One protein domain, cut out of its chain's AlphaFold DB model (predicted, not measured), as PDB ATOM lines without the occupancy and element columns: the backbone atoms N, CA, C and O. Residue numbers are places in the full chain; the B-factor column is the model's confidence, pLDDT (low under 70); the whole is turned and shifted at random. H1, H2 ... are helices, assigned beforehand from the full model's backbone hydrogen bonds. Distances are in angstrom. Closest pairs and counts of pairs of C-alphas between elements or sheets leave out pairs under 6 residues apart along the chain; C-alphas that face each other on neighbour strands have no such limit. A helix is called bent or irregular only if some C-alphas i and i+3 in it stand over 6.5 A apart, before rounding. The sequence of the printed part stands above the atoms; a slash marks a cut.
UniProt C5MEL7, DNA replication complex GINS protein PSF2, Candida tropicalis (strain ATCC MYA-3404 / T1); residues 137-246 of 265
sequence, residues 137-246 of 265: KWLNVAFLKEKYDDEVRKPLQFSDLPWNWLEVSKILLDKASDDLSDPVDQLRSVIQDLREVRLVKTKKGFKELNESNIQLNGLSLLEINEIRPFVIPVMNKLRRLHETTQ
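AT A GLANCE: This is residues 137 to 246 of the 265 residues of the protein "DNA replication complex GINS protein PSF2" of Candida tropicalis (strain ATCC MYA-3404 / T1) (UniProt C5MEL7). This is a loosely packed rod of helices: H1 runs side by side with long H3, H2 runs the opposite way near H3's beginning, and H4 lengthens the rod past H3's end. The printed part has 110 residues, 75 of them in four named helices, H1 to H4 in order along the chain, with no named strand, and its class is all helix; the whole is loose, with a radius of gyration of the C-alphas of 17.0 A, and spans 60 by 28 by 18 A.

HOW THE PARTS SIT: Begin at H1, residues 141 to 153; it touches H3, residues 184 to 208, the same way at a shallow tilt of 20 degrees, closest C-alphas Tyr 148 and Leu 194, 5.5 A. H2, residues 165 to 175, forms a hairpin with H3; they only just touch, with 3 pairs of C-alphas within 8 A, the closest Leu 173 and Val 184, 6.7 A, and H3 does so with residues 184 to 191 alone. H4, residues 221 to 246, is close but not clearly touching H3, closest C-alphas Leu 199 and Glu 223, 7.6 A, and is apart from H1. Every O i to N i+4 pair is within hydrogen-bond range in H1 and H2, 19 of 21 in H3, 19 of 22 in H4.

IN THESE COORDINATES: Find C-alpha 141 at (136.636, 94.999, 125.106), where H1 begins its 18.1 A; H2 measures 15.5 A, H3 36.9 A. H4, 34.7 A, is irregular, with C-alphas 226 and 229 7.1 A apart, and ends at C-alpha 246, (122.868, 141.946, 108.443).

THE WHOLE: The C-alphas farthest apart, Asp 178 and Gln 246, are 60.6 A apart. The printed part has no cut; links H1 to H2 and H3 to H4 are long; pLDDT is under 70 at residues 211 to 213.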
ATOM      1  N   LYS A 137     145.641 100.901 128.260       92.31
ATOM      2  CA  LYS A 137     144.579 100.525 129.215       92.31
ATOM      3  C   LYS A 137     143.154 100.712 128.683       92.31
ATOM      4  O   LYS A 137     142.241 100.076 129.188       92.31
ATOM      5  N   TRP A 138     142.976 101.616 127.724       94.00
ATOM      6  CA  TRP A 138     141.691 101.898 127.086       94.00
ATOM      7  C   TRP A 138     141.349 100.890 125.976       94.00
ATOM      8  O   TRP A 138     140.187 100.774 125.604       94.00
ATOM      9  N   LEU A 139     142.333 100.150 125.451       93.94
ATOM     10  CA  LEU A 139     142.134  99.158 124.395       93.94
ATOM     11  C   LEU A 139     141.776  97.804 125.023       93.94
ATOM     12  O   LEU A 139     142.579  96.875 125.046       93.94
ATOM     13  N   ASN A 140     140.577  97.734 125.592       94.31
ATOM     14  CA  ASN A 140     139.997  96.530 126.185       94.31
ATOM     15  C   ASN A 140     138.525  96.446 125.774       94.31
ATOM     16  O   ASN A 140     137.834  97.467 125.742       94.31
ATOM     17  N   VAL A 141     138.033  95.239 125.495       95.00
ATOM     18  CA  VAL A 141     136.636  94.999 125.106       95.00
ATOM     19  C   VAL A 141     135.652  95.549 126.143       95.00
ATOM     20  O   VAL A 141     134.664  96.175 125.766       95.00
ATOM     21  N   ALA A 142     135.915  95.365 127.438       95.00
ATOM     22  CA  ALA A 142     135.046  95.851 128.509       95.00
ATOM     23  C   ALA A 142     134.955  97.386 128.523       95.00
ATOM     24  O   ALA A 142     133.858  97.935 128.579       95.00
ATOM     25  N   PHE A 143     136.096  98.074 128.406       95.56
ATOM     26  CA  PHE A 143     136.141  99.539 128.381       95.56
ATOM     27  C   PHE A 143     135.471 100.104 127.125       95.56
ATOM     28  O   PHE A 143     134.708 101.062 127.200       95.56
ATOM     29  N   LEU A 144     135.730  99.510 125.958       95.69
ATOM     30  CA  LEU A 144     135.146  99.973 124.701       95.69
ATOM     31  C   LEU A 144     133.629  99.750 124.654       95.69
ATOM     32  O   LEU A 144     132.917 100.614 124.148       95.69
ATOM     33  N   LYS A 145     133.124  98.650 125.229       95.69
ATOM     34  CA  LYS A 145     131.678  98.419 125.383       95.69
ATOM     35  C   LYS A 145     131.031  99.434 126.320       95.69
ATOM     36  O   LYS A 145     130.011 100.007 125.965       95.69
ATOM     37  N   GLU A 146     131.659  99.733 127.457       96.00
ATOM     38  CA  GLU A 146     131.180 100.791 128.356       96.00
ATOM     39  C   GLU A 146     131.090 102.143 127.627       96.00
ATOM     40  O   GLU A 146     130.103 102.868 127.761       96.00
ATOM     41  N   LYS A 147     132.096 102.472 126.805       94.94
ATOM     42  CA  LYS A 147     132.102 103.704 126.003       94.94
ATOM     43  C   LYS A 147     131.046 103.704 124.906       94.94
ATOM     44  O   LYS A 147     130.437 104.744 124.671       94.94
ATOM     45  N   TYR A 148     130.799 102.559 124.279       95.81
ATOM     46  CA  TYR A 148     129.697 102.381 123.339       95.81
ATOM     47  C   TYR A 148     128.340 102.632 124.004       95.81
ATOM     48  O   TYR A 148     127.556 103.439 123.503       95.81
ATOM     49  N   ASP A 149     128.093 102.033 125.169       95.44
ATOM     50  CA  ASP A 149     126.845 102.221 125.912       95.44
ATOM     51  C   ASP A 149     126.660 103.687 126.338       95.44
ATOM     52  O   ASP A 149     125.562 104.245 126.245       95.44
ATOM     53  N   ASP A 150     127.742 104.351 126.755       94.56
ATOM     54  CA  ASP A 150     127.758 105.789 127.028       94.56
ATOM     55  C   ASP A 150     127.390 106.624 125.797       94.56
ATOM     56  O   ASP A 150     126.619 107.583 125.910       94.56
ATOM     57  N   GLU A 151     127.920 106.260 124.630       93.81
ATOM     58  CA  GLU A 151     127.679 106.946 123.366       93.81
ATOM     59  C   GLU A 151     126.209 106.832 122.937       93.81
ATOM     60  O   GLU A 151     125.630 107.814 122.466       93.81
ATOM     61  N   VAL A 152     125.590 105.668 123.146       93.75
ATOM     62  CA  VAL A 152     124.165 105.433 122.865       93.75
ATOM     63  C   VAL A 152     123.276 106.158 123.877       93.75
ATOM     64  O   VAL A 152     122.292 106.793 123.498       93.75
ATOM     65  N   ARG A 153     123.630 106.111 125.167       94.75
ATOM     66  CA  ARG A 153     122.844 106.711 126.255       94.75
ATOM     67  C   ARG A 153     122.852 108.241 126.232       94.75
ATOM     68  O   ARG A 153     121.860 108.855 126.619       94.75
ATOM     69  N   LYS A 154     123.963 108.865 125.826       91.69
ATOM     70  CA  LYS A 154     124.146 110.327 125.838       91.69
ATOM     71  C   LYS A 154     124.149 110.878 124.405       91.69
ATOM     72  O   LYS A 154     125.213 110.973 123.798       91.69
ATOM     73  N   PRO A 155     123.002 111.300 123.843       84.94
ATOM     74  CA  PRO A 155     122.940 111.747 122.449       84.94
ATOM     75  C   PRO A 155     123.672 113.075 122.188       84.94
ATOM     76  O   PRO A 155     124.172 113.271 121.087       84.94
ATOM     77  N   LEU A 156     123.764 113.958 123.191       83.75
ATOM     78  CA  LEU A 156     124.302 115.323 123.054       83.75
ATOM     79  C   LEU A 156     125.819 115.438 123.281       83.75
ATOM     80  O   LEU A 156     126.398 116.490 123.032       83.75
ATOM     81  N   GLN A 157     126.467 114.391 123.794       87.31
ATOM     82  CA  GLN A 157     127.882 114.423 124.166       87.31
ATOM     83  C   GLN A 157     128.598 113.168 123.663       87.31
ATOM     84  O   GLN A 157     128.039 112.070 123.698       87.31
ATOM     85  N   PHE A 158     129.838 113.344 123.212       90.12
ATOM     86  CA  PHE A 158     130.736 112.246 122.872       90.12
ATOM     87  C   PHE A 158     131.406 111.689 124.125       90.12
ATOM     88  O   PHE A 158     131.749 112.427 125.049       90.12
ATOM     89  N   SER A 159     131.606 110.377 124.148       91.00
ATOM     90  CA  SER A 159     132.367 109.714 125.200       91.00
ATOM     91  C   SER A 159     133.850 110.110 125.163       91.00
ATOM     92  O   SER A 159     134.441 110.312 124.097       91.00
ATOM     93  N   ASP A 160     134.464 110.201 126.348       89.19
ATOM     94  CA  ASP A 160     135.894 110.496 126.478       89.19
ATOM     95  C   ASP A 160     136.736 109.331 125.943       89.19
ATOM     96  O   ASP A 160     136.770 108.247 126.541       89.19
ATOM     97  N   LEU A 161     137.441 109.585 124.839       92.44
ATOM     98  CA  LEU A 161     138.406 108.686 124.215       92.44
ATOM     99  C   LEU A 161     139.713 109.433 123.905       92.44
ATOM    100  O   LEU A 161     139.702 110.656 123.738       92.44
ATOM    101  N   PRO A 162     140.850 108.720 123.814       92.38
ATOM    102  CA  PRO A 162     142.103 109.300 123.340       92.38
ATOM    103  C   PRO A 162     141.955 109.916 121.946       92.38
ATOM    104  O   PRO A 162     141.231 109.396 121.107       92.38
ATOM    105  N   TRP A 163     142.694 110.986 121.667       90.62
ATOM    106  CA  TRP A 163     142.567 111.750 120.420       90.62
ATOM    107  C   TRP A 163     142.801 110.925 119.138       90.62
ATOM    108  O   TRP A 163     142.107 111.140 118.146       90.62
ATOM    109  N   ASN A 164     143.726 109.958 119.175       93.12
ATOM    110  CA  ASN A 164     144.094 109.089 118.044       93.12
ATOM    111  C   ASN A 164     143.643 107.630 118.246       93.12
ATOM    112  O   ASN A 164     144.332 106.687 117.850       93.12
ATOM    113  N   TRP A 165     142.532 107.412 118.956       94.69
ATOM    114  CA  TRP A 165     142.113 106.061 119.339       94.69
ATOM    115  C   TRP A 165     141.873 105.143 118.129       94.69
ATOM    116  O   TRP A 165     142.175 103.954 118.215       94.69
ATOM    117  N   LEU A 166     141.396 105.671 116.995       94.62
ATOM    118  CA  LEU A 166     141.140 104.895 115.773       94.62
ATOM    119  C   LEU A 166     142.439 104.408 115.125       94.62
ATOM    120  O   LEU A 166     142.584 103.225 114.813       94.62
ATOM    121  N   GLU A 167     143.401 105.307 114.952       94.00
ATOM    122  CA  GLU A 167     144.681 105.033 114.310       94.00
ATOM    123  C   GLU A 167     145.530 104.103 115.163       94.00
ATOM    124  O   GLU A 167     146.035 103.099 114.660       94.00
ATOM    125  N   VAL A 168     145.644 104.396 116.462       94.44
ATOM    126  CA  VAL A 168     146.415 103.563 117.391       94.44
ATOM    127  C   VAL A 168     145.816 102.161 117.463       94.44
ATOM    128  O   VAL A 168     146.560 101.183 117.388       94.44
ATOM    129  N   SER A 169     144.484 102.035 117.523       95.12
ATOM    130  CA  SER A 169     143.830 100.722 117.508       95.12
ATOM    131  C   SER A 169     144.128  99.956 116.225       95.12
ATOM    132  O   SER A 169     144.515  98.791 116.288       95.12
ATOM    133  N   LYS A 170     143.997 100.606 115.063       94.31
ATOM    134  CA  LYS A 170     144.269  99.982 113.764       94.31
ATOM    135  C   LYS A 170     145.708  99.475 113.677       94.31
ATOM    136  O   LYS A 170     145.928  98.314 113.349       94.31
ATOM    137  N   ILE A 171     146.681 100.316 114.030       94.38
ATOM    138  CA  ILE A 171     148.105  99.958 114.011       94.38
ATOM    139  C   ILE A 171     148.377  98.745 114.914       94.38
ATOM    140  O   ILE A 171     149.055  97.805 114.493       94.38
ATOM    141  N   LEU A 172     147.852  98.752 116.144       94.44
ATOM    142  CA  LEU A 172     148.082  97.676 117.111       94.44
ATOM    143  C   LEU A 172     147.416  96.366 116.690       94.44
ATOM    144  O   LEU A 172     148.055  95.321 116.749       94.44
ATOM    145  N   LEU A 173     146.174  96.414 116.207       94.31
ATOM    146  CA  LEU A 173     145.450  95.227 115.745       94.31
ATOM    147  C   LEU A 173     146.073  94.610 114.484       94.31
ATOM    148  O   LEU A 173     145.921  93.410 114.260       94.31
ATOM    149  N   ASP A 174     146.756  95.405 113.656       93.69
ATOM    150  CA  ASP A 174     147.382  94.932 112.416       93.69
ATOM    151  C   ASP A 174     148.824  94.432 112.622       93.69
ATOM    152  O   ASP A 174     149.272  93.540 111.902       93.69
ATOM    153  N   LYS A 175     149.584  95.019 113.559       92.44
ATOM    154  CA  LYS A 175     151.026  94.741 113.741       92.44
ATOM    155  C   LYS A 175     151.390  94.037 115.045       92.44
ATOM    156  O   LYS A 175     152.488  93.492 115.135       92.44
ATOM    157  N   ALA A 176     150.520  94.084 116.044       92.31
ATOM    158  CA  ALA A 176     150.766  93.564 117.386       92.31
ATOM    159  C   ALA A 176     149.533  92.832 117.936       92.31
ATOM    160  O   ALA A 176     149.237  92.908 119.126       92.31
ATOM    161  N   SER A 177     148.800  92.135 117.062       92.44
ATOM    162  CA  SER A 177     147.628  91.336 117.432       92.44
ATOM    163  C   SER A 177     147.952  90.221 118.429       92.44
ATOM    164  O   SER A 177     147.098  89.848 119.223       92.44
ATOM    165  N   ASP A 178     149.185  89.719 118.411       92.25
ATOM    166  CA  ASP A 178     149.708  88.672 119.290       92.25
ATOM    167  C   ASP A 178     150.016  89.153 120.718       92.25
ATOM    168  O   ASP A 178     150.080  88.342 121.638       92.25
ATOM    169  N   ASP A 179     150.193  90.462 120.920       91.94
ATOM    170  CA  ASP A 179     150.444  91.051 122.241       91.94
ATOM    171  C   ASP A 179     149.145  91.439 122.986       91.94
ATOM    172  O   ASP A 179     149.183  91.867 124.145       91.94
ATOM    173  N   LEU A 180     147.984  91.325 122.332       91.81
ATOM    174  CA  LEU A 180     146.690  91.701 122.903       91.81
ATOM    175  C   LEU A 180     146.132  90.588 123.797       91.81
ATOM    176  O   LEU A 180     146.247  89.404 123.496       91.81
ATOM    177  N   SER A 181     145.512  90.976 124.914       88.94
ATOM    178  CA  SER A 181     144.897  90.020 125.849       88.94
ATOM    179  C   SER A 181     143.503  89.567 125.410       88.94
ATOM    180  O   SER A 181     143.140  88.415 125.632       88.94
ATOM    181  N   ASP A 182     142.727  90.468 124.801       91.06
ATOM    182  CA  ASP A 182     141.364  90.190 124.346       91.06
ATOM    183  C   ASP A 182     141.349  89.661 122.898       91.06
ATOM    184  O   ASP A 182     142.244  89.992 122.113       91.06
ATOM    185  N   PRO A 183     140.310  88.904 122.489       93.38
ATOM    186  CA  PRO A 183     140.160  88.458 121.107       93.38
ATOM    187  C   PRO A 183     140.094  89.632 120.117       93.38
ATOM    188  O   PRO A 183     139.239  90.517 120.224       93.38
ATOM    189  N   VAL A 184     140.964  89.598 119.105       94.44
ATOM    190  CA  VAL A 184     141.122  90.647 118.079       94.44
ATOM    191  C   VAL A 184     139.818  90.914 117.323       94.44
ATOM    192  O   VAL A 184     139.489  92.070 117.060       94.44
ATOM    193  N   ASP A 185     139.052  89.868 117.010       93.94
ATOM    194  CA  ASP A 185     137.794  89.985 116.263       93.94
ATOM    195  C   ASP A 185     136.734  90.764 117.048       93.94
ATOM    196  O   ASP A 185     136.042  91.622 116.496       93.94
ATOM    197  N   GLN A 186     136.654  90.529 118.362       95.12
ATOM    198  CA  GLN A 186     135.729  91.255 119.231       95.12
ATOM    199  C   GLN A 186     136.126  92.727 119.354       95.12
ATOM    200  O   GLN A 186     135.259  93.595 119.285       95.12
ATOM    201  N   LEU A 187     137.425  93.025 119.485       95.69
ATOM    202  CA  LEU A 187     137.916  94.404 119.491       95.69
ATOM    203  C   LEU A 187     137.577  95.125 118.182       95.69
ATOM    204  O   LEU A 187     137.058  96.238 118.224       95.69
ATOM    205  N   ARG A 188     137.816  94.487 117.026       96.00
ATOM    206  CA  ARG A 188     137.488  95.056 115.707       96.00
ATOM    207  C   ARG A 188     135.995  95.355 115.575       96.00
ATOM    208  O   ARG A 188     135.660  96.443 115.119       96.00
ATOM    209  N   SER A 189     135.128  94.442 116.018       96.44
ATOM    210  CA  SER A 189     133.674  94.650 116.006       96.44
ATOM    211  C   SER A 189     133.269  95.855 116.856       96.44
ATOM    212  O   SER A 189     132.656  96.780 116.340       96.44
ATOM    213  N   VAL A 190     133.679  95.906 118.130       96.50
ATOM    214  CA  VAL A 190     133.264  96.991 119.040       96.50
ATOM    215  C   VAL A 190     133.807  98.351 118.584       96.50
ATOM    216  O   VAL A 190     133.105  99.355 118.673       96.50
ATOM    217  N   ILE A 191     135.041  98.404 118.070       96.56
ATOM    218  CA  ILE A 191     135.626  99.632 117.507       96.56
ATOM    219  C   ILE A 191     134.828 100.109 116.291       96.56
ATOM    220  O   ILE A 191     134.578 101.310 116.160       96.56
ATOM    221  N   GLN A 192     134.431  99.183 115.416       96.62
ATOM    222  CA  GLN A 192     133.627  99.491 114.239       96.62
ATOM    223  C   GLN A 192     132.249 100.030 114.645       96.62
ATOM    224  O   GLN A 192     131.879 101.118 114.206       96.62
ATOM    225  N   ASP A 193     131.550  99.339 115.547       96.62
ATOM    226  CA  ASP A 193     130.234  99.747 116.045       96.62
ATOM    227  C   ASP A 193     130.296 101.133 116.710       96.62
ATOM    228  O   ASP A 193     129.467 102.009 116.451       96.62
ATOM    229  N   LEU A 194     131.326 101.379 117.529       96.00
ATOM    230  CA  LEU A 194     131.551 102.669 118.185       96.00
ATOM    231  C   LEU A 194     131.807 103.793 117.172       96.00
ATOM    232  O   LEU A 194     131.240 104.881 117.305       96.00
ATOM    233  N   ARG A 195     132.620 103.538 116.139       95.50
ATOM    234  CA  ARG A 195     132.874 104.499 115.055       95.50
ATOM    235  C   ARG A 195     131.590 104.820 114.290       95.50
ATOM    236  O   ARG A 195     131.345 105.980 113.964       95.50
ATOM    237  N   GLU A 196     130.761 103.819 114.008       95.44
ATOM    238  CA  GLU A 196     129.496 104.000 113.295       95.44
ATOM    239  C   GLU A 196     128.498 104.837 114.100       95.44
ATOM    240  O   GLU A 196     127.940 105.805 113.571       95.44
ATOM    241  N   VAL A 197     128.331 104.544 115.394       95.06
ATOM    242  CA  VAL A 197     127.474 105.341 116.284       95.06
ATOM    243  C   VAL A 197     127.957 106.792 116.355       95.06
ATOM    244  O   VAL A 197     127.148 107.716 116.211       95.06
ATOM    245  N   ARG A 198     129.269 107.022 116.500       94.31
ATOM    246  CA  ARG A 198     129.860 108.372 116.540       94.31
ATOM    247  C   ARG A 198     129.709 109.119 115.215       94.31
ATOM    248  O   ARG A 198     129.418 110.318 115.219       94.31
ATOM    249  N   LEU A 199     129.807 108.429 114.078       92.69
ATOM    250  CA  LEU A 199     129.564 109.017 112.759       92.69
ATOM    251  C   LEU A 199     128.099 109.451 112.598       92.69
ATOM    252  O   LEU A 199     127.825 110.562 112.136       92.69
ATOM    253  N   VAL A 200     127.148 108.602 112.997       92.38
ATOM    254  CA  VAL A 200     125.714 108.933 112.960       92.38
ATOM    255  C   VAL A 200     125.403 110.100 113.896       92.38
ATOM    256  O   VAL A 200     124.668 111.009 113.506       92.38
ATOM    257  N   LYS A 201     125.984 110.119 115.102       90.94
ATOM    258  CA  LYS A 201     125.830 111.225 116.056       90.94
ATOM    259  C   LYS A 201     126.370 112.538 115.491       90.94
ATOM    260  O   LYS A 201     125.650 113.531 115.490       90.94
ATOM    261  N   THR A 202     127.575 112.523 114.925       89.69
ATOM    262  CA  THR A 202     128.182 113.696 114.274       89.69
ATOM    263  C   THR A 202     127.282 114.253 113.166       89.69
ATOM    264  O   THR A 202     127.009 115.450 113.126       89.69
ATOM    265  N   LYS A 203     126.719 113.382 112.318       87.31
ATOM    266  CA  LYS A 203     125.769 113.789 111.267       87.31
ATOM    267  C   LYS A 203     124.468 114.379 111.816       87.31
ATOM    268  O   LYS A 203     123.914 115.282 111.196       87.31
ATOM    269  N   LYS A 204     123.960 113.874 112.946       87.62
ATOM    270  CA  LYS A 204     122.783 114.450 113.620       87.62
ATOM    271  C   LYS A 204     123.094 115.835 114.183       87.62
ATOM    272  O   LYS A 204     122.311 116.744 113.944       87.62
ATOM    273  N   GLY A 205     124.261 116.011 114.806       82.81
ATOM    274  CA  GLY A 205     124.723 117.314 115.296       82.81
ATOM    275  C   GLY A 205     124.818 118.368 114.189       82.81
ATOM    276  O   GLY A 205     124.527 119.535 114.421       82.81
ATOM    277  N   PHE A 206     125.115 117.962 112.949       81.75
ATOM    278  CA  PHE A 206     125.116 118.884 111.807       81.75
ATOM    279  C   PHE A 206     123.733 119.360 111.341       81.75
ATOM    280  O   PHE A 206     123.652 120.279 110.531       81.75
ATOM    281  N   LYS A 207     122.635 118.761 111.810       79.50
ATOM    282  CA  LYS A 207     121.292 119.296 111.529       79.50
ATOM    283  C   LYS A 207     120.951 120.495 112.410       79.50
ATOM    284  O   LYS A 207     120.084 121.277 112.051       79.50
ATOM    285  N   GLU A 208     121.640 120.630 113.536       76.06
ATOM    286  CA  GLU A 208     121.414 121.662 114.551       76.06
ATOM    287  C   GLU A 208     122.448 122.798 114.438       76.06
ATOM    288  O   GLU A 208     122.706 123.515 115.403       76.06
ATOM    289  N   LEU A 209     123.088 122.949 113.269       70.75
ATOM    290  CA  LEU A 209     124.113 123.971 113.062       70.75
ATOM    291  C   LEU A 209     123.498 125.363 113.085       70.75
ATOM    292  O   LEU A 209     122.764 125.750 112.179       70.75
ATOM    293  N   ASN A 210     123.888 126.126 114.099       70.88
ATOM    294  CA  ASN A 210     123.743 127.566 114.094       70.88
ATOM    295  C   ASN A 210     124.920 128.181 113.344       70.88
ATOM    296  O   ASN A 210     126.045 127.687 113.372       70.88
ATOM    297  N   GLU A 211     124.647 129.291 112.691       69.50
ATOM    298  CA  GLU A 211     125.579 130.001 111.829       69.50
ATOM    299  C   GLU A 211     126.844 130.497 112.555       69.50
ATOM    300  O   GLU A 211     127.931 130.491 111.979       69.50
ATOM    301  N   SER A 212     126.731 130.858 113.835       65.75
ATOM    302  CA  SER A 212     127.835 131.481 114.568       65.75
ATOM    303  C   SER A 212     128.748 130.476 115.278       65.75
ATOM    304  O   SER A 212     129.942 130.726 115.383       65.75
ATOM    305  N   ASN A 213     128.225 129.344 115.772       67.44
ATOM    306  CA  ASN A 213     128.972 128.457 116.675       67.44
ATOM    307  C   ASN A 213     128.628 126.972 116.483       67.44
ATOM    308  O   ASN A 213     127.464 126.582 116.548       67.44
ATOM    309  N   ILE A 214     129.666 126.132 116.373       73.38
ATOM    310  CA  ILE A 214     129.564 124.666 116.433       73.38
ATOM    311  C   ILE A 214     130.421 124.159 117.589       73.38
ATOM    312  O   ILE A 214     131.618 124.432 117.647       73.38
ATOM    313  N   GLN A 215     129.827 123.375 118.486       74.69
ATOM    314  CA  GLN A 215     130.561 122.694 119.551       74.69
ATOM    315  C   GLN A 215     130.921 121.272 119.104       74.69
ATOM    316  O   GLN A 215     130.058 120.403 119.023       74.69
ATOM    317  N   LEU A 216     132.202 121.029 118.819       75.75
ATOM    318  CA  LEU A 216     132.729 119.722 118.403       75.75
ATOM    319  C   LEU A 216     133.710 119.184 119.450       75.75
ATOM    320  O   LEU A 216     134.912 119.081 119.215       75.75
ATOM    321  N   ASN A 217     133.196 118.869 120.638       84.19
ATOM    322  CA  ASN A 217     134.014 118.376 121.744       84.19
ATOM    323  C   ASN A 217     134.087 116.846 121.731       84.19
ATOM    324  O   ASN A 217     133.070 116.181 121.568       84.19
ATOM    325  N   GLY A 218     135.275 116.286 121.962       84.25
ATOM    326  CA  GLY A 218     135.454 114.838 122.134       84.25
ATOM    327  C   GLY A 218     135.537 114.023 120.839       84.25
ATOM    328  O   GLY A 218     135.535 112.797 120.914       84.25
ATOM    329  N   LEU A 219     135.636 114.667 119.670       88.44
ATOM    330  CA  LEU A 219     135.954 113.996 118.404       88.44
ATOM    331  C   LEU A 219     137.446 113.640 118.311       88.44
ATOM    332  O   LEU A 219     138.299 114.322 118.876       88.44
ATOM    333  N   SER A 220     137.746 112.574 117.574       89.88
ATOM    334  CA  SER A 220     139.104 112.151 117.223       89.88
ATOM    335  C   SER A 220     139.638 112.876 115.990       89.88
ATOM    336  O   SER A 220     138.887 113.495 115.229       89.88
ATOM    337  N   LEU A 221     140.947 112.751 115.757       88.00
ATOM    338  CA  LEU A 221     141.596 113.357 114.598       88.00
ATOM    339  C   LEU A 221     141.017 112.856 113.267       88.00
ATOM    340  O   LEU A 221     140.729 113.680 112.397       88.00
ATOM    341  N   LEU A 222     140.803 111.539 113.121       90.19
ATOM    342  CA  LEU A 222     140.205 110.965 111.909       90.19
ATOM    343  C   LEU A 222     138.805 111.508 111.659       90.19
ATOM    344  O   LEU A 222     138.495 111.923 110.547       90.19
ATOM    345  N   GLU A 223     137.971 111.518 112.703       91.00
ATOM    346  CA  GLU A 223     136.581 111.967 112.611       91.00
ATOM    347  C   GLU A 223     136.526 113.431 112.170       91.00
ATOM    348  O   GLU A 223     135.777 113.769 111.254       91.00
ATOM    349  N   ILE A 224     137.372 114.289 112.752       89.25
ATOM    350  CA  ILE A 224     137.484 115.701 112.365       89.25
ATOM    351  C   ILE A 224     137.943 115.834 110.913       89.25
ATOM    352  O   ILE A 224     137.410 116.656 110.169       89.25
ATOM    353  N   ASN A 225     138.931 115.046 110.499       89.44
ATOM    354  CA  ASN A 225     139.460 115.093 109.142       89.44
ATOM    355  C   ASN A 225     138.456 114.581 108.091       89.44
ATOM    356  O   ASN A 225     138.476 115.031 106.950       89.44
ATOM    357  N   GLU A 226     137.547 113.678 108.454       87.69
ATOM    358  CA  GLU A 226     136.470 113.230 107.563       87.69
ATOM    359  C   GLU A 226     135.378 114.297 107.381       87.69
ATOM    360  O   GLU A 226     134.858 114.465 106.277       87.69
ATOM    361  N   ILE A 227     135.044 115.057 108.432       86.31
ATOM    362  CA  ILE A 227     133.986 116.086 108.369       86.31
ATOM    363  C   ILE A 227     134.471 117.436 107.833       86.31
ATOM    364  O   ILE A 227     133.692 118.190 107.244       86.31
ATOM    365  N   ARG A 228     135.757 117.750 108.022       85.38
ATOM    366  CA  ARG A 228     136.384 119.026 107.664       85.38
ATOM    367  C   ARG A 228     136.070 119.522 106.245       85.38
ATOM    368  O   ARG A 228     135.661 120.683 106.136       85.38
ATOM    369  N   PRO A 229     136.221 118.714 105.173       86.12
ATOM    370  CA  PRO A 229     135.998 119.196 103.810       86.12
ATOM    371  C   PRO A 229     134.546 119.607 103.541       86.12
ATOM    372  O   PRO A 229     134.298 120.396 102.636       86.12
ATOM    373  N   PHE A 230     133.589 119.107 104.325       85.12
ATOM    374  CA  PHE A 230     132.186 119.493 104.214       85.12
ATOM    375  C   PHE A 230     131.845 120.696 105.106       85.12
ATOM    376  O   PHE A 230     131.246 121.664 104.639       85.12
ATOM    377  N   VAL A 231     132.248 120.658 106.379       84.12
ATOM    378  CA  VAL A 231     131.829 121.652 107.381       84.12
ATOM    379  C   VAL A 231     132.409 123.035 107.090       84.12
ATOM    380  O   VAL A 231     131.676 124.020 107.154       84.12
ATOM    381  N   ILE A 232     133.695 123.134 106.724       84.50
ATOM    382  CA  ILE A 232     134.345 124.438 106.513       84.50
ATOM    383  C   ILE A 232     133.679 125.225 105.366       84.50
ATOM    384  O   ILE A 232     133.303 126.379 105.586       84.50
ATOM    385  N   PRO A 233     133.472 124.657 104.159       85.62
ATOM    386  CA  PRO A 233     132.816 125.392 103.080       85.62
ATOM    387  C   PRO A 233     131.364 125.767 103.384       85.62
ATOM    388  O   PRO A 233     130.943 126.865 103.024       85.62
ATOM    389  N   VAL A 234     130.596 124.885 104.035       86.44
ATOM    390  CA  VAL A 234     129.191 125.155 104.383       86.44
ATOM    391  C   VAL A 234     129.098 126.297 105.391       86.44
ATOM    392  O   VAL A 234     128.351 127.243 105.159       86.44
ATOM    393  N   MET A 235     129.917 126.276 106.442       84.06
ATOM    394  CA  MET A 235     129.945 127.351 107.437       84.06
ATOM    395  C   MET A 235     130.425 128.675 106.848       84.06
ATOM    396  O   MET A 235     129.860 129.719 107.150       84.06
ATOM    397  N   ASN A 236     131.400 128.650 105.935       86.69
ATOM    398  CA  ASN A 236     131.812 129.854 105.215       86.69
ATOM    399  C   ASN A 236     130.674 130.453 104.379       86.69
ATOM    400  O   ASN A 236     130.563 131.673 104.302       86.69
ATOM    401  N   LYS A 237     129.829 129.619 103.762       88.75
ATOM    402  CA  LYS A 237     128.650 130.083 103.018       88.75
ATOM    403  C   LYS A 237     127.558 130.616 103.946       88.75
ATOM    404  O   LYS A 237     127.030 131.683 103.665       88.75
ATOM    405  N   LEU A 238     127.252 129.913 105.040       86.00
ATOM    406  CA  LEU A 238     126.268 130.356 106.037       86.00
ATOM    407  C   LEU A 238     126.659 131.707 106.645       86.00
ATOM    408  O   LEU A 238     125.848 132.625 106.653       86.00
ATOM    409  N   ARG A 239     127.929 131.857 107.035       86.44
ATOM    410  CA  ARG A 239     128.478 133.119 107.536       86.44
ATOM    411  C   ARG A 239     128.338 134.256 106.520       86.44
ATOM    412  O   ARG A 239     127.844 135.317 106.872       86.44
ATOM    413  N   ARG A 240     128.687 134.025 105.247       88.44
ATOM    414  CA  ARG A 240     128.516 135.034 104.182       88.44
ATOM    415  C   ARG A 240     127.055 135.447 103.988       88.44
ATOM    416  O   ARG A 240     126.779 136.622 103.768       88.44
ATOM    417  N   LEU A 241     126.122 134.494 104.051       87.62
ATOM    418  CA  LEU A 241     124.689 134.789 103.931       87.62
ATOM    419  C   LEU A 241     124.197 135.653 105.090       87.62
ATOM    420  O   LEU A 241     123.425 136.583 104.869       87.62
ATOM    421  N   HIS A 242     124.670 135.389 106.303       87.44
ATOM    422  CA  HIS A 242     124.318 136.218 107.445       87.44
ATOM    423  C   HIS A 242     124.932 137.604 107.390       87.44
ATOM    424  O   HIS A 242     124.213 138.570 107.602       87.44
ATOM    425  N   GLU A 243     126.218 137.713 107.054       87.75
ATOM    426  CA  GLU A 243     126.888 139.004 106.868       87.75
ATOM    427  C   GLU A 243     126.125 139.870 105.851       87.75
ATOM    428  O   GLU A 243     125.869 141.039 106.119       87.75
ATOM    429  N   THR A 244     125.672 139.271 104.740       88.25
ATOM    430  CA  THR A 244     124.861 139.955 103.711       88.25
ATOM    431  C   THR A 244     123.473 140.350 104.225       88.25
ATOM    432  O   THR A 244     122.953 141.416 103.911       88.25
ATOM    433  N   THR A 245     122.840 139.482 105.015       87.25
ATOM    434  CA  THR A 245     121.512 139.758 105.580       87.25
ATOM    435  C   THR A 245     121.593 140.904 106.589       87.25
ATOM    436  O   THR A 245     120.794 141.830 106.521       87.25
ATOM    437  N   GLN A 246     122.591 140.880 107.477       82.75
ATOM    438  CA  GLN A 246     122.868 141.946 108.443       82.75
ATOM    439  C   GLN A 246     123.154 143.276 107.737       82.75
ATOM    440  O   GLN A 246     122.549 144.280 108.095       82.75
TER     441      GLN A 246